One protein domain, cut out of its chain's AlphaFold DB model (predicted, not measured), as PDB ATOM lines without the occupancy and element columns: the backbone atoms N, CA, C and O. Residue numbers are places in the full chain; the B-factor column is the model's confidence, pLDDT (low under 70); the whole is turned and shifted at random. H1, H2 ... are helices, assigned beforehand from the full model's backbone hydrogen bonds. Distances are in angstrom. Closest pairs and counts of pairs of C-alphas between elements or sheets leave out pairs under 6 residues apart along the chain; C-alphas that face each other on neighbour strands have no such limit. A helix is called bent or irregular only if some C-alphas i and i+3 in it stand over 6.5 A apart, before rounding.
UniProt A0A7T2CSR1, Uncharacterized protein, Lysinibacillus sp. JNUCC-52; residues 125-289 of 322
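This is residues 125 to 289 of the 322 residues of an uncharacterized protein of Lysinibacillus sp. JNUCC-52 (UniProt A0A7T2CSR1). An irregular all-helix body: at one end the longest helix, H2, is crossed on opposite sides by H9 and H10, with H1 across its first half. At the other end H3 and H4 form a hairpin, with H6 beside H4, while short H5 bridges H6 and H10. The printed part has 165 residues, with ten named helices in the order H1 to H10 and no named strand. It is compact, with a radius of gyration of the C-alphas of 17.2 A and spans of 51 by 39 by 26 A.

Find C-alpha 141 at (2.038, 42.399, 33.409); from there H2 runs 24.6 A to C-alpha 157 at (-2.266, 31.552, 11.732). Before it, H1 covers residues 125 to 136, 15.9 A. After it come H3, residues 160 to 174, 20.3 A, and H4, residues 179 to 190, 16.7 A. Next are H5, residues 193 to 197; H6, residues 209 to 222, 19.9 A; H7, residues 228 to 234; and H8, residues 242 to 245. H9, residues 249 to 259, is 15.1 A long, and H10, residues 262 to 276, 17.2 A, ends at C-alpha 276 at (-2.791, 40.216, 14.119). H10 is irregular: C-alphas 267 and 270 are 7.7 A apart.

Start at H2: its residues 152 to 156 touch H9, closest at the C-alphas of Ser 155 and Met 253, 6.0 A, only just about perpendicular at 71 degrees. Its residues 150 to 154 touch H10, closest at C-alphas 154 and 276, 6.7 A, a steep tilt of 68 degrees. H1 and H2 only just touch, with 3 pairs of C-alphas within 8 A, the closest being Lys 129 and Phe 144, 7.0 A. H2 and H6 also only just touch, with 3 such pairs, at C-alphas 157 and 210, 5.5 A. H5 touches H10 at C-alphas 194 and 268, 5.6 A, and H6 at C-alphas 197 and 209, 6.4 A. Farther on, H3 and H4 form a helical hairpin, closest at C-alphas 164 and 189, 5.6 A, a steep tilt of 38 degrees. H4 touches H6 at C-alphas 184 and 221, 6.8 A, a shallow tilt of 19 degrees, opposite ways. H3 touches H9 at C-alphas 162 and 259, 5.0 A. H7 and H8 touch no helix; H7 is near H3, and H8 is near H9. Every O i to N i+4 pair is within hydrogen-bond range in H3, H4, H5, H6, H7 and H9; H1 has 7 of 8, H2 11 of 13 and H10 8 of 11, and H8 is too short for such a pair.

The C-alphas of Asp 139 and Asn 178, the two farthest apart, are 51.6 A apart. The printed part has no cut; the link from H5 to H6, 11 residues, is long. Look last at residues 277 to 289, which hold no named element. pLDDT is under 70 at residues 236 to 250 and 279 to 289.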
ATOM      1  N   GLU A 125      10.421  33.535  26.915       89.50
ATOM      2  CA  GLU A 125       9.525  34.481  27.583       89.50
ATOM      3  C   GLU A 125      10.273  35.746  28.029       89.50
ATOM      4  O   GLU A 125       9.758  36.858  27.885       89.50
ATOM      5  N   SER A 126      11.516  35.601  28.507       91.94
ATOM      6  CA  SER A 126      12.345  36.740  28.915       91.94
ATOM      7  C   SER A 126      12.707  37.656  27.737       91.94
ATOM      8  O   SER A 126      12.851  38.866  27.913       91.94
ATOM      9  N   ILE A 127      12.793  37.106  26.522       92.44
ATOM     10  CA  ILE A 127      13.033  37.858  25.289       92.44
ATOM     11  C   ILE A 127      11.731  38.445  24.738       92.44
ATOM     12  O   ILE A 127      11.731  39.598  24.307       92.44
ATOM     13  N   LEU A 128      10.619  37.705  24.787       89.31
ATOM     14  CA  LEU A 128       9.306  38.196  24.362       89.31
ATOM     15  C   LEU A 128       8.890  39.443  25.146       89.31
ATOM     16  O   LEU A 128       8.356  40.370  24.544       89.31
ATOM     17  N   LYS A 129       9.204  39.513  26.448       88.88
ATOM     18  CA  LYS A 129       8.993  40.719  27.269       88.88
ATOM     19  C   LYS A 129       9.687  41.939  26.666       88.88
ATOM     20  O   LYS A 129       9.034  42.938  26.394       88.88
ATOM     21  N   LEU A 130      10.983  41.829  26.366       87.88
ATOM     22  CA  LEU A 130      11.767  42.908  25.743       87.88
ATOM     23  C   LEU A 130      11.273  43.255  24.340       87.88
ATOM     24  O   LEU A 130      11.316  44.408  23.907       87.88
ATOM     25  N   PHE A 131      10.841  42.237  23.602       86.00
ATOM     26  CA  PHE A 131      10.311  42.410  22.267       86.00
ATOM     27  C   PHE A 131       8.993  43.186  22.286       86.00
ATOM     28  O   PHE A 131       8.879  44.171  21.562       86.00
ATOM     29  N   PHE A 132       8.020  42.790  23.106       85.62
ATOM     30  CA  PHE A 132       6.750  43.506  23.197       85.62
ATOM     31  C   PHE A 132       6.924  44.898  23.781       85.62
ATOM     32  O   PHE A 132       6.344  45.835  23.240       85.62
ATOM     33  N   ASP A 133       7.786  45.049  24.783       82.56
ATOM     34  CA  ASP A 133       8.126  46.349  25.350       82.56
ATOM     35  C   ASP A 133       8.613  47.332  24.273       82.56
ATOM     36  O   ASP A 133       8.064  48.413  24.080       82.56
ATOM     37  N   ARG A 134       9.530  46.878  23.413       79.62
ATOM     38  CA  ARG A 134      10.041  47.678  22.292       79.62
ATOM     39  C   ARG A 134       8.980  48.093  21.260       79.62
ATOM     40  O   ARG A 134       9.214  49.050  20.518       79.62
ATOM     41  N   TYR A 135       7.881  47.353  21.123       75.81
ATOM     42  CA  TYR A 135       6.865  47.594  20.087       75.81
ATOM     43  C   TYR A 135       5.598  48.274  20.604       75.81
ATOM     44  O   TYR A 135       4.939  48.957  19.816       75.81
ATOM     45  N   TYR A 136       5.260  48.067  21.876       75.62
ATOM     46  CA  TYR A 136       3.979  48.447  22.466       75.62
ATOM     47  C   TYR A 136       4.103  49.171  23.808       75.62
ATOM     48  O   TYR A 136       3.058  49.514  24.349       75.62
ATOM     49  N   ASP A 137       5.319  49.426  24.311       76.44
ATOM     50  CA  ASP A 137       5.555  50.065  25.619       76.44
ATOM     51  C   ASP A 137       4.871  49.254  26.734       76.44
ATOM     52  O   ASP A 137       3.855  49.629  27.321       76.44
ATOM     53  N   CYS A 138       5.351  48.022  26.905       75.56
ATOM     54  CA  CYS A 138       4.666  46.971  27.649       75.56
ATOM     55  C   CYS A 138       5.105  46.966  29.114       75.56
ATOM     56  O   CYS A 138       5.681  45.991  29.603       75.56
ATOM     57  N   ASP A 139       4.795  48.043  29.827       71.62
ATOM     58  CA  ASP A 139       5.232  48.216  31.215       71.62
ATOM     59  C   ASP A 139       4.414  47.395  32.234       71.62
ATOM     60  O   ASP A 139       4.836  47.200  33.377       71.62
ATOM     61  N   GLU A 140       3.241  46.884  31.844       81.75
ATOM     62  CA  GLU A 140       2.303  46.195  32.738       81.75
ATOM     63  C   GLU A 140       2.197  44.687  32.450       81.75
ATOM     64  O   GLU A 140       2.065  44.261  31.302       81.75
ATOM     65  N   ILE A 141       2.161  43.868  33.511       84.81
ATOM     66  CA  ILE A 141       2.038  42.399  33.409       84.81
ATOM     67  C   ILE A 141       0.743  41.994  32.691       84.81
ATOM     68  O   ILE A 141       0.778  41.153  31.800       84.81
ATOM     69  N   GLU A 142      -0.390  42.619  33.021       85.62
ATOM     70  CA  GLU A 142      -1.675  42.299  32.380       85.62
ATOM     71  C   GLU A 142      -1.672  42.612  30.876       85.62
ATOM     72  O   GLU A 142      -2.355  41.951  30.090       85.62
ATOM     73  N   LEU A 143      -0.925  43.641  30.464       84.00
ATOM     74  CA  LEU A 143      -0.762  43.998  29.061       84.00
ATOM     75  C   LEU A 143       0.146  42.987  28.350       84.00
ATOM     76  O   LEU A 143      -0.182  42.551  27.243       84.00
ATOM     77  N   PHE A 144       1.231  42.562  29.005       86.69
ATOM     78  CA  PHE A 144       2.106  41.498  28.513       86.69
ATOM     79  C   PHE A 144       1.336  40.198  28.275       86.69
ATOM     80  O   PHE A 144       1.438  39.630  27.191       86.69
ATOM     81  N   GLU A 145       0.532  39.753  29.243       88.06
ATOM     82  CA  GLU A 145      -0.270  38.527  29.134       88.06
ATOM     83  C   GLU A 145      -1.256  38.601  27.959       88.06
ATOM     84  O   GLU A 145      -1.295  37.696  27.129       88.06
ATOM     85  N   LYS A 146      -1.970  39.725  27.801       86.44
ATOM     86  CA  LYS A 146      -2.877  39.936  26.656       86.44
ATOM     87  C   LYS A 146      -2.143  39.922  25.315       86.44
ATOM     88  O   LYS A 146      -2.650  39.377  24.339       86.44
ATOM     89  N   MET A 147      -0.964  40.537  25.239       85.56
ATOM     90  CA  MET A 147      -0.162  40.514  24.014       85.56
ATOM     91  C   MET A 147       0.407  39.139  23.721       85.56
ATOM     92  O   MET A 147       0.477  38.765  22.554       85.56
ATOM     93  N   LEU A 148       0.792  38.390  24.750       85.56
ATOM     94  CA  LEU A 148       1.226  37.013  24.599       85.56
ATOM     95  C   LEU A 148       0.085  36.152  24.048       85.56
ATOM     96  O   LEU A 148       0.316  35.409  23.100       85.56
ATOM     97  N   ASP A 149      -1.139  36.307  24.550       85.38
ATOM     98  CA  ASP A 149      -2.317  35.604  24.029       85.38
ATOM     99  C   ASP A 149      -2.580  35.931  22.549       85.38
ATOM    100  O   ASP A 149      -2.740  35.028  21.724       85.38
ATOM    101  N   GLU A 150      -2.540  37.208  22.165       84.50
ATOM    102  CA  GLU A 150      -2.698  37.610  20.759       84.50
ATOM    103  C   GLU A 150      -1.520  37.166  19.876       84.50
ATOM    104  O   GLU A 150      -1.692  36.797  18.713       84.50
ATOM    105  N   PHE A 151      -0.304  37.158  20.418       83.44
ATOM    106  CA  PHE A 151       0.862  36.617  19.730       83.44
ATOM    107  C   PHE A 151       0.743  35.103  19.548       83.44
ATOM    108  O   PHE A 151       1.156  34.570  18.518       83.44
ATOM    109  N   ASN A 152       0.110  34.402  20.487       82.25
ATOM    110  CA  ASN A 152      -0.154  32.979  20.351       82.25
ATOM    111  C   ASN A 152      -1.105  32.694  19.178       82.25
ATOM    112  O   ASN A 152      -0.879  31.720  18.457       82.25
ATOM    113  N   ASN A 153      -2.048  33.593  18.868       81.38
ATOM    114  CA  ASN A 153      -2.879  33.495  17.660       81.38
ATOM    115  C   ASN A 153      -2.057  33.566  16.355       81.38
ATOM    116  O   ASN A 153      -2.459  33.000  15.336       81.38
ATOM    117  N   ILE A 154      -0.879  34.212  16.356       83.06
ATOM    118  CA  ILE A 154       0.030  34.203  15.193       83.06
ATOM    119  C   ILE A 154       0.562  32.788  14.936       83.06
ATOM    120  O   ILE A 154       0.726  32.403  13.777       83.06
ATOM    121  N   SER A 155       0.808  31.996  15.984       80.25
ATOM    122  CA  SER A 155       1.244  30.602  15.815       80.25
ATOM    123  C   SER A 155       0.173  29.746  15.134       80.25
ATOM    124  O   SER A 155       0.502  28.962  14.247       80.25
ATOM    125  N   ASP A 156      -1.103  29.958  15.479       80.38
ATOM    126  CA  ASP A 156      -2.237  29.291  14.837       80.38
ATOM    127  C   ASP A 156      -2.351  29.708  13.368       80.38
ATOM    128  O   ASP A 156      -2.472  28.858  12.485       80.38
ATOM    129  N   LEU A 157      -2.233  31.011  13.091       85.44
ATOM    130  CA  LEU A 157      -2.266  31.552  11.732       85.44
ATOM    131  C   LEU A 157      -1.172  30.953  10.837       85.44
ATOM    132  O   LEU A 157      -1.386  30.722   9.649       85.44
ATOM    133  N   LEU A 158       0.017  30.726  11.394       87.00
ATOM    134  CA  LEU A 158       1.199  30.295  10.652       87.00
ATOM    135  C   LEU A 158       1.489  28.795  10.789       87.00
ATOM    136  O   LEU A 158       2.547  28.336  10.355       87.00
ATOM    137  N   PHE A 159       0.552  28.021  11.339       84.25
ATOM    138  CA  PHE A 159       0.756  26.617  11.688       84.25
ATOM    139  C   PHE A 159       1.094  25.708  10.492       84.25
ATOM    140  O   PHE A 159       1.804  24.711  10.642       84.25
ATOM    141  N   HIS A 160       0.663  26.066   9.276       84.75
ATOM    142  CA  HIS A 160       1.027  25.296   8.078       84.75
ATOM    143  C   HIS A 160       2.524  25.338   7.765       84.75
ATOM    144  O   HIS A 160       3.022  24.407   7.144       84.75
ATOM    145  N   TYR A 161       3.275  26.362   8.184       88.00
ATOM    146  CA  TYR A 161       4.712  26.427   7.889       88.00
ATOM    147  C   TYR A 161       5.515  25.332   8.597       88.00
ATOM    148  O   TYR A 161       6.206  24.590   7.898       88.00
ATOM    149  N   PRO A 162       5.402  25.157   9.930       86.06
ATOM    150  CA  PRO A 162       5.927  23.979  10.611       86.06
ATOM    151  C   PRO A 162       5.543  22.654   9.942       86.06
ATOM    152  O   PRO A 162       6.408  21.804   9.739       86.06
ATOM    153  N   LYS A 163       4.273  22.494   9.533       86.44
ATOM    154  CA  LYS A 163       3.808  21.284   8.830       86.44
ATOM    155  C   LYS A 163       4.542  21.068   7.508       86.44
ATOM    156  O   LYS A 163       5.058  19.984   7.266       86.44
ATOM    157  N   LEU A 164       4.613  22.094   6.662       89.56
ATOM    158  CA  LEU A 164       5.291  22.039   5.364       89.56
ATOM    159  C   LEU A 164       6.787  21.735   5.517       89.56
ATOM    160  O   LEU A 164       7.328  20.943   4.746       89.56
ATOM    161  N   SER A 165       7.446  22.334   6.515       87.50
ATOM    162  CA  SER A 165       8.841  22.032   6.851       87.50
ATOM    163  C   SER A 165       9.011  20.567   7.246       87.50
ATOM    164  O   SER A 165       9.884  19.893   6.706       87.50
ATOM    165  N   LEU A 166       8.142  20.045   8.116       85.69
ATOM    166  CA  LEU A 166       8.204  18.649   8.542       85.69
ATOM    167  C   LEU A 166       7.930  17.679   7.383       85.69
ATOM    168  O   LEU A 166       8.678  16.725   7.205       85.69
ATOM    169  N   ILE A 167       6.926  17.948   6.540       87.88
ATOM    170  CA  ILE A 167       6.645  17.161   5.325       87.88
ATOM    171  C   ILE A 167       7.886  17.087   4.429       87.88
ATOM    172  O   ILE A 167       8.219  16.013   3.926       87.88
ATOM    173  N   ARG A 168       8.583  18.215   4.233       88.88
ATOM    174  CA  ARG A 168       9.807  18.269   3.426       88.88
ATOM    175  C   ARG A 168      10.894  17.354   3.989       88.88
ATOM    176  O   ARG A 168      11.463  16.577   3.224       88.88
ATOM    177  N   GLU A 169      11.167  17.428   5.291       85.56
ATOM    178  CA  GLU A 169      12.196  16.587   5.922       85.56
ATOM    179  C   GLU A 169      11.815  15.104   5.904       85.56
ATOM    180  O   GLU A 169      12.624  14.242   5.570       85.56
ATOM    181  N   LEU A 170      10.546  14.785   6.162       85.12
ATOM    182  CA  LEU A 170      10.061  13.411   6.062       85.12
ATOM    183  C   LEU A 170      10.186  12.868   4.646       85.12
ATOM    184  O   LEU A 170      10.537  11.704   4.462       85.12
ATOM    185  N   ASN A 171       9.927  13.692   3.632       88.44
ATOM    186  CA  ASN A 171      10.103  13.258   2.259       88.44
ATOM    187  C   ASN A 171      11.573  12.973   1.933       88.44
ATOM    188  O   ASN A 171      11.849  12.025   1.207       88.44
ATOM    189  N   PHE A 172      12.521  13.732   2.494       86.06
ATOM    190  CA  PHE A 172      13.947  13.430   2.341       86.06
ATOM    191  C   PHE A 172      14.299  12.027   2.868       86.06
ATOM    192  O   PHE A 172      15.142  11.341   2.292       86.06
ATOM    193  N   LYS A 173      13.608  11.574   3.919       81.88
ATOM    194  CA  LYS A 173      13.804  10.257   4.535       81.88
ATOM    195  C   LYS A 173      13.060   9.120   3.831       81.88
ATOM    196  O   LYS A 173      13.622   8.045   3.638       81.88
ATOM    197  N   TYR A 174      11.795   9.337   3.487       84.81
ATOM    198  CA  TYR A 174      10.876   8.275   3.060       84.81
ATOM    199  C   TYR A 174      10.490   8.339   1.577       84.81
ATOM    200  O   TYR A 174       9.942   7.370   1.059       84.81
ATOM    201  N   ASN A 175      10.787   9.447   0.893       89.50
ATOM    202  CA  ASN A 175      10.596   9.640  -0.544       89.50
ATOM    203  C   ASN A 175       9.180   9.274  -1.046       89.50
ATOM    204  O   ASN A 175       9.018   8.433  -1.931       89.50
ATOM    205  N   PHE A 176       8.152   9.887  -0.450       90.81
ATOM    206  CA  PHE A 176       6.732   9.622  -0.740       90.81
ATOM    207  C   PHE A 176       6.064  10.672  -1.646       90.81
ATOM    208  O   PHE A 176       4.944  10.455  -2.112       90.81
ATOM    209  N   LEU A 177       6.721  11.808  -1.888       92.88
ATOM    210  CA  LEU A 177       6.309  12.836  -2.841       92.88
ATOM    211  C   LEU A 177       7.028  12.641  -4.172       92.88
ATOM    212  O   LEU A 177       8.206  12.279  -4.210       92.88
ATOM    213  N   ASN A 178       6.340  12.953  -5.267       94.50
ATOM    214  CA  ASN A 178       7.005  13.100  -6.559       94.50
ATOM    215  C   ASN A 178       7.761  14.447  -6.659       94.50
ATOM    216  O   ASN A 178       7.657  15.307  -5.785       94.50
ATOM    217  N   GLU A 179       8.537  14.633  -7.732       95.75
ATOM    218  CA  GLU A 179       9.383  15.823  -7.920       95.75
ATOM    219  C   GLU A 179       8.578  17.136  -7.985       95.75
ATOM    220  O   GLU A 179       8.977  18.127  -7.373       95.75
ATOM    221  N   GLU A 180       7.424  17.142  -8.662       96.81
ATOM    222  CA  GLU A 180       6.566  18.331  -8.779       96.81
ATOM    223  C   GLU A 180       5.924  18.704  -7.435       96.81
ATOM    224  O   GLU A 180       5.884  19.880  -7.059       96.81
ATOM    225  N   GLU A 181       5.456  17.705  -6.683       95.75
ATOM    226  CA  GLU A 181       4.918  17.882  -5.333       95.75
ATOM    227  C   GLU A 181       5.991  18.409  -4.375       95.75
ATOM    228  O   GLU A 181       5.748  19.373  -3.643       95.75
ATOM    229  N   LEU A 182       7.195  17.829  -4.402       95.62
ATOM    230  CA  LEU A 182       8.309  18.260  -3.561       95.62
ATOM    231  C   LEU A 182       8.725  19.701  -3.873       95.62
ATOM    232  O   LEU A 182       8.857  20.507  -2.952       95.62
ATOM    233  N   ASP A 183       8.897  20.053  -5.150       95.88
ATOM    234  CA  ASP A 183       9.214  21.427  -5.557       95.88
ATOM    235  C   ASP A 183       8.142  22.410  -5.063       95.88
ATOM    236  O   ASP A 183       8.459  23.488  -4.545       95.88
ATOM    237  N   LYS A 184       6.864  22.014  -5.130       95.94
ATOM    238  CA  LYS A 184       5.763  22.828  -4.617       95.94
ATOM    239  C   LYS A 184       5.833  23.014  -3.101       95.94
ATOM    240  O   LYS A 184       5.756  24.153  -2.639       95.94
ATOM    241  N   ILE A 185       6.030  21.940  -2.336       94.75
ATOM    242  CA  ILE A 185       6.172  21.991  -0.872       94.75
ATOM    243  C   ILE A 185       7.375  22.850  -0.467       94.75
ATOM    244  O   ILE A 185       7.256  23.712   0.407       94.75
ATOM    245  N   VAL A 186       8.517  22.699  -1.143       93.88
ATOM    246  CA  VAL A 186       9.716  23.512  -0.891       93.88
ATOM    247  C   VAL A 186       9.431  24.993  -1.144       93.88
ATOM    248  O   VAL A 186       9.773  25.827  -0.301       93.88
ATOM    249  N   LYS A 187       8.778  25.337  -2.260       94.38
ATOM    250  CA  LYS A 187       8.389  26.723  -2.569       94.38
ATOM    251  C   LYS A 187       7.427  27.291  -1.530       94.38
ATOM    252  O   LYS A 187       7.636  28.411  -1.063       94.38
ATOM    253  N   LEU A 188       6.419  26.521  -1.126       93.94
ATOM    254  CA  LEU A 188       5.462  26.924  -0.098       93.94
ATOM    255  C   LEU A 188       6.147  27.165   1.254       93.94
ATOM    256  O   LEU A 188       5.967  28.236   1.827       93.94
ATOM    257  N   SER A 189       7.025  26.256   1.698       89.56
ATOM    258  CA  SER A 189       7.778  26.390   2.961       89.56
ATOM    259  C   SER A 189       8.670  27.640   3.029       89.56
ATOM    260  O   SER A 189       9.027  28.092   4.112       89.56
ATOM    261  N   LYS A 190       9.029  28.218   1.872       89.56
ATOM    262  CA  LYS A 190       9.885  29.410   1.749       89.56
ATOM    263  C   LYS A 190       9.121  30.690   1.399       89.56
ATOM    264  O   LYS A 190       9.706  31.774   1.440       89.56
ATOM    265  N   THR A 191       7.842  30.595   1.037       91.69
ATOM    266  CA  THR A 191       7.022  31.758   0.673       91.69
ATOM    267  C   THR A 191       6.680  32.524   1.938       91.69
ATOM    268  O   THR A 191       5.987  31.985   2.785       91.69
ATOM    269  N   LYS A 192       7.143  33.766   2.093       89.75
ATOM    270  CA  LYS A 192       6.965  34.546   3.330       89.75
ATOM    271  C   LYS A 192       5.487  34.893   3.569       89.75
ATOM    272  O   LYS A 192       4.820  35.267   2.603       89.75
ATOM    273  N   PRO A 193       4.994  34.909   4.825       88.69
ATOM    274  CA  PRO A 193       3.588  35.196   5.121       88.69
ATOM    275  C   PRO A 193       3.114  36.518   4.513       88.69
ATOM    276  O   PRO A 193       2.056  36.588   3.891       88.69
ATOM    277  N   ILE A 194       3.951  37.559   4.591       87.81
ATOM    278  CA  ILE A 194       3.651  38.877   4.021       87.81
ATOM    279  C   ILE A 194       3.372  38.839   2.508       87.81
ATOM    280  O   ILE A 194       2.579  39.638   2.016       87.81
ATOM    281  N   GLN A 195       3.984  37.914   1.759       89.38
ATOM    282  CA  GLN A 195       3.734  37.763   0.320       89.38
ATOM    283  C   GLN A 195       2.321  37.235   0.055       89.38
ATOM    284  O   GLN A 195       1.685  37.649  -0.911       89.38
ATOM    285  N   ILE A 196       1.821  36.364   0.931       89.94
ATOM    286  CA  ILE A 196       0.485  35.774   0.824       89.94
ATOM    287  C   ILE A 196      -0.565  36.785   1.276       89.94
ATOM    288  O   ILE A 196      -1.533  37.044   0.563       89.94
ATOM    289  N   PHE A 197      -0.352  37.432   2.422       87.81
ATOM    290  CA  PHE A 197      -1.324  38.372   2.983       87.81
ATOM    291  C   PHE A 197      -1.515  39.633   2.136       87.81
ATOM    292  O   PHE A 197      -2.634  40.155   2.060       87.81
ATOM    293  N   ASN A 198      -0.456  40.080   1.451       86.75
ATOM    294  CA  ASN A 198      -0.511  41.208   0.524       86.75
ATOM    295  C   ASN A 198      -1.060  40.846  -0.863       86.75
ATOM    296  O   ASN A 198      -1.118  41.729  -1.722       86.75
ATOM    297  N   ASN A 199      -1.473  39.600  -1.109       85.44
ATOM    298  CA  ASN A 199      -2.065  39.216  -2.385       85.44
ATOM    299  C   ASN A 199      -3.373  39.994  -2.636       85.44
ATOM    300  O   ASN A 199      -4.350  39.863  -1.900       85.44
ATOM    301  N   GLN A 200      -3.374  40.817  -3.690       83.06
ATOM    302  CA  GLN A 200      -4.479  41.715  -4.053       83.06
ATOM    303  C   GLN A 200      -5.453  41.118  -5.078       83.06
ATOM    304  O   GLN A 200      -6.353  41.824  -5.557       83.06
ATOM    305  N   ALA A 201      -5.275  39.848  -5.463       89.19
ATOM    306  CA  ALA A 201      -6.192  39.201  -6.389       89.19
ATOM    307  C   ALA A 201      -7.611  39.155  -5.799       89.19
ATOM    308  O   ALA A 201      -7.803  38.975  -4.597       89.19
ATOM    309  N   GLU A 202      -8.612  39.344  -6.659       89.75
ATOM    310  CA  GLU A 202      -9.998  39.619  -6.261       89.75
ATOM    311  C   GLU A 202     -10.570  38.581  -5.288       89.75
ATOM    312  O   GLU A 202     -11.166  38.946  -4.276       89.75
ATOM    313  N   LYS A 203     -10.277  37.301  -5.532       91.06
ATOM    314  CA  LYS A 203     -10.694  36.167  -4.696       91.06
ATOM    315  C   LYS A 203     -10.180  36.194  -3.248       91.06
ATOM    316  O   LYS A 203     -10.754  35.520  -2.405       91.06
ATOM    317  N   TYR A 204      -9.144  36.980  -2.944       90.06
ATOM    318  CA  TYR A 204      -8.587  37.114  -1.592       90.06
ATOM    319  C   TYR A 204      -9.094  38.356  -0.842       90.06
ATOM    320  O   TYR A 204      -8.836  38.486   0.352       90.06
ATOM    321  N   ARG A 205      -9.789  39.299  -1.499       83.94
ATOM    322  CA  ARG A 205     -10.040  40.642  -0.934       83.94
ATOM    323  C   ARG A 205     -10.883  40.656   0.341       83.94
ATOM    324  O   ARG A 205     -10.639  41.501   1.194       83.94
ATOM    325  N   ASN A 206     -11.827  39.727   0.471       86.31
ATOM    326  CA  ASN A 206     -12.770  39.669   1.594       86.31
ATOM    327  C   ASN A 206     -12.478  38.527   2.578       86.31
ATOM    328  O   ASN A 206     -13.303  38.247   3.442       86.31
ATOM    329  N   LEU A 207     -11.340  37.853   2.422       89.75
ATOM    330  CA  LEU A 207     -10.926  36.770   3.303       89.75
ATOM    331  C   LEU A 207     -10.103  37.326   4.467       89.75
ATOM    332  O   LEU A 207      -9.280  38.232   4.278       89.75
ATOM    333  N   ASP A 208     -10.302  36.764   5.658       89.31
ATOM    334  CA  ASP A 208      -9.394  37.004   6.780       89.31
ATOM    335  C   ASP A 208      -8.001  36.392   6.511       89.31
ATOM    336  O   ASP A 208      -7.776  35.713   5.506       89.31
ATOM    337  N   LEU A 209      -7.019  36.676   7.374       88.94
ATOM    338  CA  LEU A 209      -5.639  36.226   7.150       88.94
ATOM    339  C   LEU A 209      -5.516  34.697   7.109       88.94
ATOM    340  O   LEU A 209      -4.762  34.187   6.279       88.94
ATOM    341  N   LEU A 210      -6.258  33.979   7.955       88.31
ATOM    342  CA  LEU A 210      -6.217  32.519   8.006       88.31
ATOM    343  C   LEU A 210      -6.826  31.932   6.732       88.31
ATOM    344  O   LEU A 210      -6.184  31.141   6.049       88.31
ATOM    345  N   GLN A 211      -7.997  32.423   6.333       90.44
ATOM    346  CA  GLN A 211      -8.667  32.034   5.095       90.44
ATOM    347  C   GLN A 211      -7.821  32.326   3.852       90.44
ATOM    348  O   GLN A 211      -7.772  31.514   2.926       90.44
ATOM    349  N   LYS A 212      -7.137  33.480   3.807       91.00
ATOM    350  CA  LYS A 212      -6.203  33.806   2.719       91.00
ATOM    351  C   LYS A 212      -5.086  32.779   2.627       91.00
ATOM    352  O   LYS A 212      -4.713  32.384   1.524       91.00
ATOM    353  N   PHE A 213      -4.542  32.390   3.774       89.19
ATOM    354  CA  PHE A 213      -3.443  31.447   3.844       89.19
ATOM    355  C   PHE A 213      -3.890  30.041   3.428       89.19
ATOM    356  O   PHE A 213      -3.288  29.472   2.520       89.19
ATOM    357  N   ASP A 214      -5.001  29.543   3.976       89.88
ATOM    358  CA  ASP A 214      -5.593  28.249   3.615       89.88
ATOM    359  C   ASP A 214      -5.896  28.153   2.115       89.88
ATOM    360  O   ASP A 214      -5.509  27.185   1.450       89.88
ATOM    361  N   LEU A 215      -6.536  29.187   1.552       92.94
ATOM    362  CA  LEU A 215      -6.840  29.237   0.124       92.94
ATOM    363  C   LEU A 215      -5.560  29.234  -0.717       92.94
ATOM    364  O   LEU A 215      -5.480  28.501  -1.700       92.94
ATOM    365  N   PHE A 216      -4.554  30.024  -0.337       94.06
ATOM    366  CA  PHE A 216      -3.293  30.098  -1.074       94.06
ATOM    367  C   PHE A 216      -2.571  28.746  -1.112       94.06
ATOM    368  O   PHE A 216      -2.171  28.299  -2.188       94.06
ATOM    369  N   ILE A 217      -2.435  28.076   0.039       92.69
ATOM    370  CA  ILE A 217      -1.805  26.752   0.117       92.69
ATOM    371  C   ILE A 217      -2.585  25.736  -0.724       92.69
ATOM    372  O   ILE A 217      -1.985  25.020  -1.527       92.69
ATOM    373  N   SER A 218      -3.914  25.706  -0.589       93.56
ATOM    374  CA  SER A 218      -4.769  24.798  -1.359       93.56
ATOM    375  C   SER A 218      -4.609  25.007  -2.865       93.56
ATOM    376  O   SER A 218      -4.394  24.048  -3.603       93.56
ATOM    377  N   GLU A 219      -4.640  26.252  -3.342       94.56
ATOM    378  CA  GLU A 219      -4.472  26.558  -4.764       94.56
ATOM    379  C   GLU A 219      -3.099  26.162  -5.301       94.56
ATOM    380  O   GLU A 219      -2.990  25.675  -6.427       94.56
ATOM    381  N   GLU A 220      -2.045  26.382  -4.521       95.25
ATOM    382  CA  GLU A 220      -0.690  26.021  -4.916       95.25
ATOM    383  C   GLU A 220      -0.497  24.504  -5.023       95.25
ATOM    384  O   GLU A 220       0.135  24.054  -5.981       95.25
ATOM    385  N   LEU A 221      -1.077  23.723  -4.107       95.06
ATOM    386  CA  LEU A 221      -1.037  22.258  -4.150       95.06
ATOM    387  C   LEU A 221      -1.953  21.674  -5.236       95.06
ATOM    388  O   LEU A 221      -1.557  20.747  -5.944       95.06
ATOM    389  N   ASN A 222      -3.115  22.283  -5.486       96.25
ATOM    390  CA  ASN A 222      -4.017  21.860  -6.562       96.25
ATOM    391  C   ASN A 222      -3.365  21.951  -7.953       96.25
ATOM    392  O   ASN A 222      -3.717  21.185  -8.847       96.25
ATOM    393  N   LYS A 223      -2.378  22.839  -8.155       96.50
ATOM    394  CA  LYS A 223      -1.616  22.928  -9.419       96.50
ATOM    395  C   LYS A 223      -0.819  21.664  -9.743       96.50
ATOM    396  O   LYS A 223      -0.462  21.480 -10.901       96.50
ATOM    397  N   VAL A 224      -0.533  20.835  -8.741       96.12
ATOM    398  CA  VAL A 224       0.138  19.535  -8.882       96.12
ATOM    399  C   VAL A 224      -0.801  18.378  -8.504       96.12
ATOM    400  O   VAL A 224      -0.346  17.286  -8.192       96.12
ATOM    401  N   ASN A 225      -2.122  18.614  -8.557       94.94
ATOM    402  CA  ASN A 225      -3.187  17.638  -8.288       94.94
ATOM    403  C   ASN A 225      -3.045  16.920  -6.934       94.94
ATOM    404  O   ASN A 225      -3.198  15.702  -6.858       94.94
ATOM    405  N   THR A 226      -2.725  17.674  -5.881       94.12
ATOM    406  CA  THR A 226      -2.549  17.143  -4.526       94.12
ATOM    407  C   THR A 226      -3.129  18.105  -3.488       94.12
ATOM    408  O   THR A 226      -3.459  19.256  -3.789       94.12
ATOM    409  N   SER A 227      -3.199  17.661  -2.239       92.38
ATOM    410  CA  SER A 227      -3.623  18.452  -1.085       92.38
ATOM    411  C   SER A 227      -2.795  18.091   0.148       92.38
ATOM    412  O   SER A 227      -2.179  17.028   0.200       92.38
ATOM    413  N   LEU A 228      -2.793  18.954   1.174       87.81
ATOM    414  CA  LEU A 228      -2.116  18.630   2.439       87.81
ATOM    415  C   LEU A 228      -2.661  17.335   3.049       87.81
ATOM    416  O   LEU A 228      -1.875  16.517   3.500       87.81
ATOM    417  N   VAL A 229      -3.976  17.116   2.991       85.88
ATOM    418  CA  VAL A 229      -4.616  15.908   3.532       85.88
ATOM    419  C   VAL A 229      -4.146  14.650   2.799       85.88
ATOM    420  O   VAL A 229      -3.812  13.655   3.435       85.88
ATOM    421  N   GLU A 230      -4.083  14.679   1.465       89.12
ATOM    422  CA  GLU A 230      -3.582  13.537   0.686       89.12
ATOM    423  C   GLU A 230      -2.099  13.277   0.944       89.12
ATOM    424  O   GLU A 230      -1.685  12.124   1.008       89.12
ATOM    425  N   ILE A 231      -1.300  14.334   1.107       89.31
ATOM    426  CA  ILE A 231       0.112  14.224   1.470       89.31
ATOM    427  C   ILE A 231       0.256  13.597   2.861       89.31
ATOM    428  O   ILE A 231       1.011  12.642   3.015       89.31
ATOM    429  N   GLU A 232      -0.494  14.090   3.848       84.19
ATOM    430  CA  GLU A 232      -0.508  13.579   5.222       84.19
ATOM    431  C   GLU A 232      -0.882  12.086   5.261       84.19
ATOM    432  O   GLU A 232      -0.236  11.315   5.963       84.19
ATOM    433  N   GLN A 233      -1.839  11.641   4.439       83.38
ATOM    434  CA  GLN A 233      -2.225  10.224   4.328       83.38
ATOM    435  C   GLN A 233      -1.139   9.315   3.731       83.38
ATOM    436  O   GLN A 233      -1.181   8.101   3.938       83.38
ATOM    437  N   ARG A 234      -0.185   9.867   2.970       85.81
ATOM    438  CA  ARG A 234       0.947   9.110   2.407       85.81
ATOM    439  C   ARG A 234       2.111   8.977   3.390       85.81
ATOM    440  O   ARG A 234       2.996   8.155   3.159       85.81
ATOM    441  N   ILE A 235       2.128   9.768   4.464       81.88
ATOM    442  CA  ILE A 235       3.142   9.673   5.516       81.88
ATOM    443  C   ILE A 235       2.883   8.384   6.304       81.88
ATOM    444  O   ILE A 235       1.769   8.118   6.749       81.88
ATOM    445  N   LEU A 236       3.918   7.550   6.435       67.31
ATOM    446  CA  LEU A 236       3.826   6.250   7.101       67.31
ATOM    447  C   LEU A 236       3.406   6.385   8.583       67.31
ATOM    448  O   LEU A 236       3.674   7.415   9.202       67.31
ATOM    449  N   PRO A 237       2.791   5.343   9.184       54.47
ATOM    450  CA  PRO A 237       2.020   5.435  10.428       54.47
ATOM    451  C   PRO A 237       2.852   5.503  11.718       54.47
ATOM    452  O   PRO A 237       2.304   5.327  12.806       54.47
ATOM    453  N   ASP A 238       4.160   5.731  11.633       57.72
ATOM    454  CA  ASP A 238       4.952   5.960  12.838       57.72
ATOM    455  C   ASP A 238       4.512   7.289  13.475       57.72
ATOM    456  O   ASP A 238       3.991   8.162  12.780       57.72
ATOM    457  N   ASN A 239       4.720   7.446  14.790       55.22
ATOM    458  CA  ASN A 239       4.286   8.566  15.656       55.22
ATOM    459  C   ASN A 239       4.330   9.984  15.034       55.22
ATOM    460  O   ASN A 239       3.622  10.878  15.476       55.22
ATOM    461  N   VAL A 240       5.135  10.177  13.996       57.25
ATOM    462  CA  VAL A 240       5.214  11.324  13.091       57.25
ATOM    463  C   VAL A 240       3.871  11.764  12.482       57.25
ATOM    464  O   VAL A 240       3.628  12.964  12.393       57.25
ATOM    465  N   ALA A 241       2.995  10.848  12.052       54.00
ATOM    466  CA  ALA A 241       1.702  11.239  11.473       54.00
ATOM    467  C   ALA A 241       0.792  11.902  12.527       54.00
ATOM    468  O   ALA A 241       0.158  12.921  12.249       54.00
ATOM    469  N   ALA A 242       0.820  11.394  13.767       56.56
ATOM    470  CA  ALA A 242       0.136  12.005  14.909       56.56
ATOM    471  C   ALA A 242       0.714  13.395  15.248       56.56
ATOM    472  O   ALA A 242      -0.043  14.323  15.520       56.56
ATOM    473  N   THR A 243       2.035  13.570  15.110       59.09
ATOM    474  CA  THR A 243       2.763  14.856  15.203       59.09
ATOM    475  C   THR A 243       2.362  15.863  14.109       59.09
ATOM    476  O   THR A 243       2.831  16.995  14.116       59.09
ATOM    477  N   ILE A 244       1.529  15.513  13.128       62.03
ATOM    478  CA  ILE A 244       1.057  16.457  12.098       62.03
ATOM    479  C   ILE A 244      -0.451  16.710  12.221       62.03
ATOM    480  O   ILE A 244      -0.918  17.821  11.937       62.03
ATOM    481  N   SER A 245      -1.219  15.702  12.635       55.62
ATOM    482  CA  SER A 245      -2.673  15.698  12.488       55.62
ATOM    483  C   SER A 245      -3.443  16.373  13.625       55.62
ATOM    484  O   SER A 245      -4.492  16.951  13.355       55.62
ATOM    485  N   GLU A 246      -2.966  16.346  14.876       56.00
ATOM    486  CA  GLU A 246      -3.779  16.770  16.029       56.00
ATOM    487  C   GLU A 246      -2.935  17.426  17.122       56.00
ATOM    488  O   GLU A 246      -2.184  16.763  17.827       56.00
ATOM    489  N   TYR A 247      -3.094  18.738  17.292       62.72
ATOM    490  CA  TYR A 247      -2.481  19.465  18.397       62.72
ATOM    491  C   TYR A 247      -3.496  20.370  19.087       62.72
ATOM    492  O   TYR A 247      -4.205  21.150  18.440       62.72
ATOM    493  N   THR A 248      -3.516  20.317  20.416       58.97
ATOM    494  CA  THR A 248      -4.070  21.372  21.271       58.97
ATOM    495  C   THR A 248      -3.337  22.695  21.019       58.97
ATOM    496  O   THR A 248      -2.219  22.710  20.509       58.97
ATOM    497  N   SER A 249      -3.924  23.836  21.393       62.00
ATOM    498  CA  SER A 249      -3.275  25.153  21.233       62.00
ATOM    499  C   SER A 249      -1.882  25.221  21.874       62.00
ATOM    500  O   SER A 249      -0.957  25.797  21.302       62.00
ATOM    501  N   MET A 250      -1.699  24.572  23.028       59.72
ATOM    502  CA  MET A 250      -0.407  24.493  23.709       59.72
ATOM    503  C   MET A 250       0.615  23.673  22.913       59.72
ATOM    504  O   MET A 250       1.755  24.104  22.742       59.72
ATOM    505  N   GLU A 251       0.211  22.522  22.376       72.12
ATOM    506  CA  GLU A 251       1.101  21.687  21.569       72.12
ATOM    507  C   GLU A 251       1.392  22.317  20.202       72.12
ATOM    508  O   GLU A 251       2.498  22.170  19.690       72.12
ATOM    509  N   LYS A 252       0.458  23.095  19.639       73.38
ATOM    510  CA  LYS A 252       0.699  23.878  18.423       73.38
ATOM    511  C   LYS A 252       1.752  24.945  18.643       73.38
ATOM    512  O   LYS A 252       2.640  25.083  17.812       73.38
ATOM    513  N   MET A 253       1.666  25.683  19.750       72.75
ATOM    514  CA  MET A 253       2.672  26.680  20.102       72.75
ATOM    515  C   MET A 253       4.032  26.020  20.304       72.75
ATOM    516  O   MET A 253       5.035  26.506  19.791       72.75
ATOM    517  N   PHE A 254       4.069  24.895  21.019       77.62
ATOM    518  CA  PHE A 254       5.282  24.104  21.158       77.62
ATOM    519  C   PHE A 254       5.829  23.728  19.772       77.62
ATOM    520  O   PHE A 254       6.907  24.173  19.391       77.62
ATOM    521  N   PHE A 255       5.053  23.022  18.953       78.81
ATOM    522  CA  PHE A 255       5.455  22.629  17.603       78.81
ATOM    523  C   PHE A 255       5.923  23.821  16.762       78.81
ATOM    524  O   PHE A 255       6.963  23.758  16.119       78.81
ATOM    525  N   PHE A 256       5.216  24.947  16.828       82.25
ATOM    526  CA  PHE A 256       5.591  26.178  16.153       82.25
ATOM    527  C   PHE A 256       6.980  26.650  16.583       82.25
ATOM    528  O   PHE A 256       7.861  26.747  15.734       82.25
ATOM    529  N   LYS A 257       7.212  26.852  17.888       81.56
ATOM    530  CA  LYS A 257       8.508  27.287  18.443       81.56
ATOM    531  C   LYS A 257       9.666  26.361  18.069       81.56
ATOM    532  O   LYS A 257      10.801  26.824  17.981       81.56
ATOM    533  N   TYR A 258       9.391  25.077  17.864       80.44
ATOM    534  CA  TYR A 258      10.402  24.047  17.637       80.44
ATOM    535  C   TYR A 258      10.572  23.608  16.177       80.44
ATOM    536  O   TYR A 258      11.516  22.878  15.893       80.44
ATOM    537  N   CYS A 259       9.718  24.059  15.256       82.94
ATOM    538  CA  CYS A 259       9.753  23.619  13.854       82.94
ATOM    539  C   CYS A 259       9.784  24.757  12.835       82.94
ATOM    540  O   CYS A 259       9.997  24.508  11.645       82.94
ATOM    541  N   ILE A 260       9.515  25.997  13.247       85.44
ATOM    542  CA  ILE A 260       9.640  27.144  12.349       85.44
ATOM    543  C   ILE A 260      11.026  27.758  12.449       85.44
ATOM    544  O   ILE A 260      11.537  27.963  13.542       85.44
ATOM    545  N   SER A 261      11.597  28.161  11.320       86.44
ATOM    546  CA  SER A 261      12.727  29.084  11.352       86.44
ATOM    547  C   SER A 261      12.257  30.452  11.856       86.44
ATOM    548  O   SER A 261      11.419  31.110  11.227       86.44
ATOM    549  N   ALA A 262      12.795  30.931  12.974       84.38
ATOM    550  CA  ALA A 262      12.500  32.279  13.446       84.38
ATOM    551  C   ALA A 262      12.998  33.338  12.457       84.38
ATOM    552  O   ALA A 262      12.317  34.348  12.281       84.38
ATOM    553  N   LYS A 263      14.102  33.105  11.724       83.81
ATOM    554  CA  LYS A 263      14.547  34.005  10.633       83.81
ATOM    555  C   LYS A 263      13.436  34.256   9.614       83.81
ATOM    556  O   LYS A 263      13.235  35.382   9.145       83.81
ATOM    557  N   PHE A 264      12.688  33.205   9.286       84.31
ATOM    558  CA  PHE A 264      11.563  33.281   8.366       84.31
ATOM    559  C   PHE A 264      10.451  34.196   8.903       84.31
ATOM    560  O   PHE A 264      10.024  35.122   8.200       84.31
ATOM    561  N   ILE A 265      10.053  34.019  10.166       82.00
ATOM    562  CA  ILE A 265       9.016  34.839  10.813       82.00
ATOM    563  C   ILE A 265       9.478  36.277  11.010       82.00
ATOM    564  O   ILE A 265       8.720  37.194  10.703       82.00
ATOM    565  N   LEU A 266      10.717  36.495  11.461       81.75
ATOM    566  CA  LEU A 266      11.301  37.816  11.715       81.75
ATOM    567  C   LEU A 266      11.124  38.756  10.515       81.75
ATOM    568  O   LEU A 266      10.837  39.943  10.680       81.75
ATOM    569  N   SER A 267      11.208  38.212   9.298       80.69
ATOM    570  CA  SER A 267      11.014  38.971   8.060       80.69
ATOM    571  C   SER A 267       9.579  39.470   7.822       80.69
ATOM    572  O   SER A 267       9.389  40.430   7.079       80.69
ATOM    573  N   SER A 268       8.581  38.838   8.439       85.19
ATOM    574  CA  SER A 268       7.161  39.223   8.379       85.19
ATOM    575  C   SER A 268       6.627  39.725   9.720       85.19
ATOM    576  O   SER A 268       5.473  40.133   9.798       85.19
ATOM    577  N   LEU A 269       7.457  39.727  10.765       82.44
ATOM    578  CA  LEU A 269       7.027  39.960  12.135       82.44
ATOM    579  C   LEU A 269       6.357  41.321  12.294       82.44
ATOM    580  O   LEU A 269       5.249  41.372  12.793       82.44
ATOM    581  N   HIS A 270       6.939  42.403  11.777       81.50
ATOM    582  CA  HIS A 270       6.311  43.728  11.849       81.50
ATOM    583  C   HIS A 270       4.892  43.752  11.247       81.50
ATOM    584  O   HIS A 270       3.973  44.274  11.870       81.50
ATOM    585  N   PHE A 271       4.698  43.123  10.081       84.56
ATOM    586  CA  PHE A 271       3.375  42.995   9.463       84.56
ATOM    587  C   PHE A 271       2.420  42.190  10.351       84.56
ATOM    588  O   PHE A 271       1.284  42.607  10.568       84.56
ATOM    589  N   LEU A 272       2.879  41.047  10.868       84.94
ATOM    590  CA  LEU A 272       2.085  40.179  11.736       84.94
ATOM    591  C   LEU A 272       1.672  40.915  13.010       84.94
ATOM    592  O   LEU A 272       0.495  40.913  13.347       84.94
ATOM    593  N   MET A 273       2.603  41.623  13.648       80.81
ATOM    594  CA  MET A 273       2.337  42.436  14.830       80.81
ATOM    595  C   MET A 273       1.257  43.488  14.538       80.81
ATOM    596  O   MET A 273       0.285  43.568  15.273       80.81
ATOM    597  N   GLN A 274       1.371  44.243  13.439       79.38
ATOM    598  CA  GLN A 274       0.400  45.291  13.090       79.38
ATOM    599  C   GLN A 274      -1.003  44.775  12.751       79.38
ATOM    600  O   GLN A 274      -1.980  45.485  12.969       79.38
ATOM    601  N   ASN A 275      -1.108  43.585  12.155       79.88
ATOM    602  CA  ASN A 275      -2.375  43.098  11.601       79.88
ATOM    603  C   ASN A 275      -3.052  42.030  12.470       79.88
ATOM    604  O   ASN A 275      -4.271  41.867  12.380       79.88
ATOM    605  N   CYS A 276      -2.284  41.309  13.289       77.50
ATOM    606  CA  CYS A 276      -2.791  40.216  14.119       77.50
ATOM    607  C   CYS A 276      -3.019  40.657  15.564       77.50
ATOM    608  O   CYS A 276      -4.031  40.280  16.140       77.50
ATOM    609  N   ILE A 277      -2.138  41.484  16.134       77.19
ATOM    610  CA  ILE A 277      -2.242  41.875  17.544       77.19
ATOM    611  C   ILE A 277      -3.100  43.128  17.658       77.19
ATOM    612  O   ILE A 277      -2.729  44.207  17.199       77.19
ATOM    613  N   LYS A 278      -4.274  42.969  18.271       71.75
ATOM    614  CA  LYS A 278      -5.295  44.017  18.400       71.75
ATOM    615  C   LYS A 278      -5.534  44.381  19.864       71.75
ATOM    616  O   LYS A 278      -6.664  44.365  20.344       71.75
ATOM    617  N   VAL A 279      -4.465  44.713  20.583       65.31
ATOM    618  CA  VAL A 279      -4.568  45.123  21.988       65.31
ATOM    619  C   VAL A 279      -4.771  46.640  22.075       65.31
ATOM    620  O   VAL A 279      -3.830  47.427  22.020       65.31
ATOM    621  N   GLY A 280      -6.035  47.058  22.197       61.78
ATOM    622  CA  GLY A 280      -6.420  48.457  22.427       61.78
ATOM    623  C   GLY A 280      -6.099  49.420  21.272       61.78
ATOM    624  O   GLY A 280      -6.093  49.045  20.103       61.78
ATOM    625  N   THR A 281      -5.866  50.696  21.605       55.62
ATOM    626  CA  THR A 281      -5.469  51.772  20.670       55.62
ATOM    627  C   THR A 281      -3.952  51.973  20.603       55.62
ATOM    628  O   THR A 281      -3.494  53.051  20.224       55.62
ATOM    629  N   ILE A 282      -3.165  50.983  21.033       57.81
ATOM    630  CA  ILE A 282      -1.714  51.131  21.147       57.81
ATOM    631  C   ILE A 282      -1.122  51.277  19.743       57.81
ATOM    632  O   ILE A 282      -1.321  50.442  18.860       57.81
ATOM    633  N   ILE A 283      -0.425  52.392  19.526       56.56
ATOM    634  CA  ILE A 283       0.193  52.714  18.245       56.56
ATOM    635  C   ILE A 283       1.521  51.964  18.175       56.56
ATOM    636  O   ILE A 283       2.449  52.266  18.916       56.56
ATOM    637  N   ASN A 284       1.620  51.010  17.254       58.94
ATOM    638  CA  ASN A 284       2.866  50.304  16.974       58.94
ATOM    639  C   ASN A 284       3.905  51.277  16.384       58.94
ATOM    640  O   ASN A 284       3.741  51.762  15.262       58.94
ATOM    641  N   SER A 285       4.979  51.545  17.128       59.22
ATOM    642  CA  SER A 285       6.112  52.383  16.696       59.22
ATOM    643  C   SER A 285       7.387  51.584  16.397       59.22
ATOM    644  O   SER A 285       8.432  52.165  16.095       59.22
ATOM    645  N   GLY A 286       7.332  50.255  16.503       60.19
ATOM    646  CA  GLY A 286       8.500  49.384  16.426       60.19
ATOM    647  C   GLY A 286       8.998  49.146  14.999       60.19
ATOM    648  O   GLY A 286       8.227  49.019  14.048       60.19
ATOM    649  N   ASN A 287      10.318  49.015  14.846       63.38
ATOM    650  CA  ASN A 287      10.975  48.648  13.591       63.38
ATOM    651  C   ASN A 287      11.676  47.288  13.754       63.38
ATOM    652  O   ASN A 287      12.520  47.128  14.636       63.38
ATOM    653  N   SER A 288      11.348  46.315  12.895       65.69
ATOM    654  CA  SER A 288      11.968  44.978  12.907       65.69
ATOM    655  C   SER A 288      13.312  44.921  12.188       65.69
ATOM    656  O   SER A 288      14.031  43.925  12.302       65.69
ATOM    657  N   SER A 289      13.695  45.980  11.468       64.44
ATOM    658  CA  SER A 289      15.027  46.068  10.883       64.44
ATOM    659  C   SER A 289      16.064  45.980  12.000       64.44
ATOM    660  O   SER A 289      15.974  46.653  13.025       64.44
TER     661      SER A 289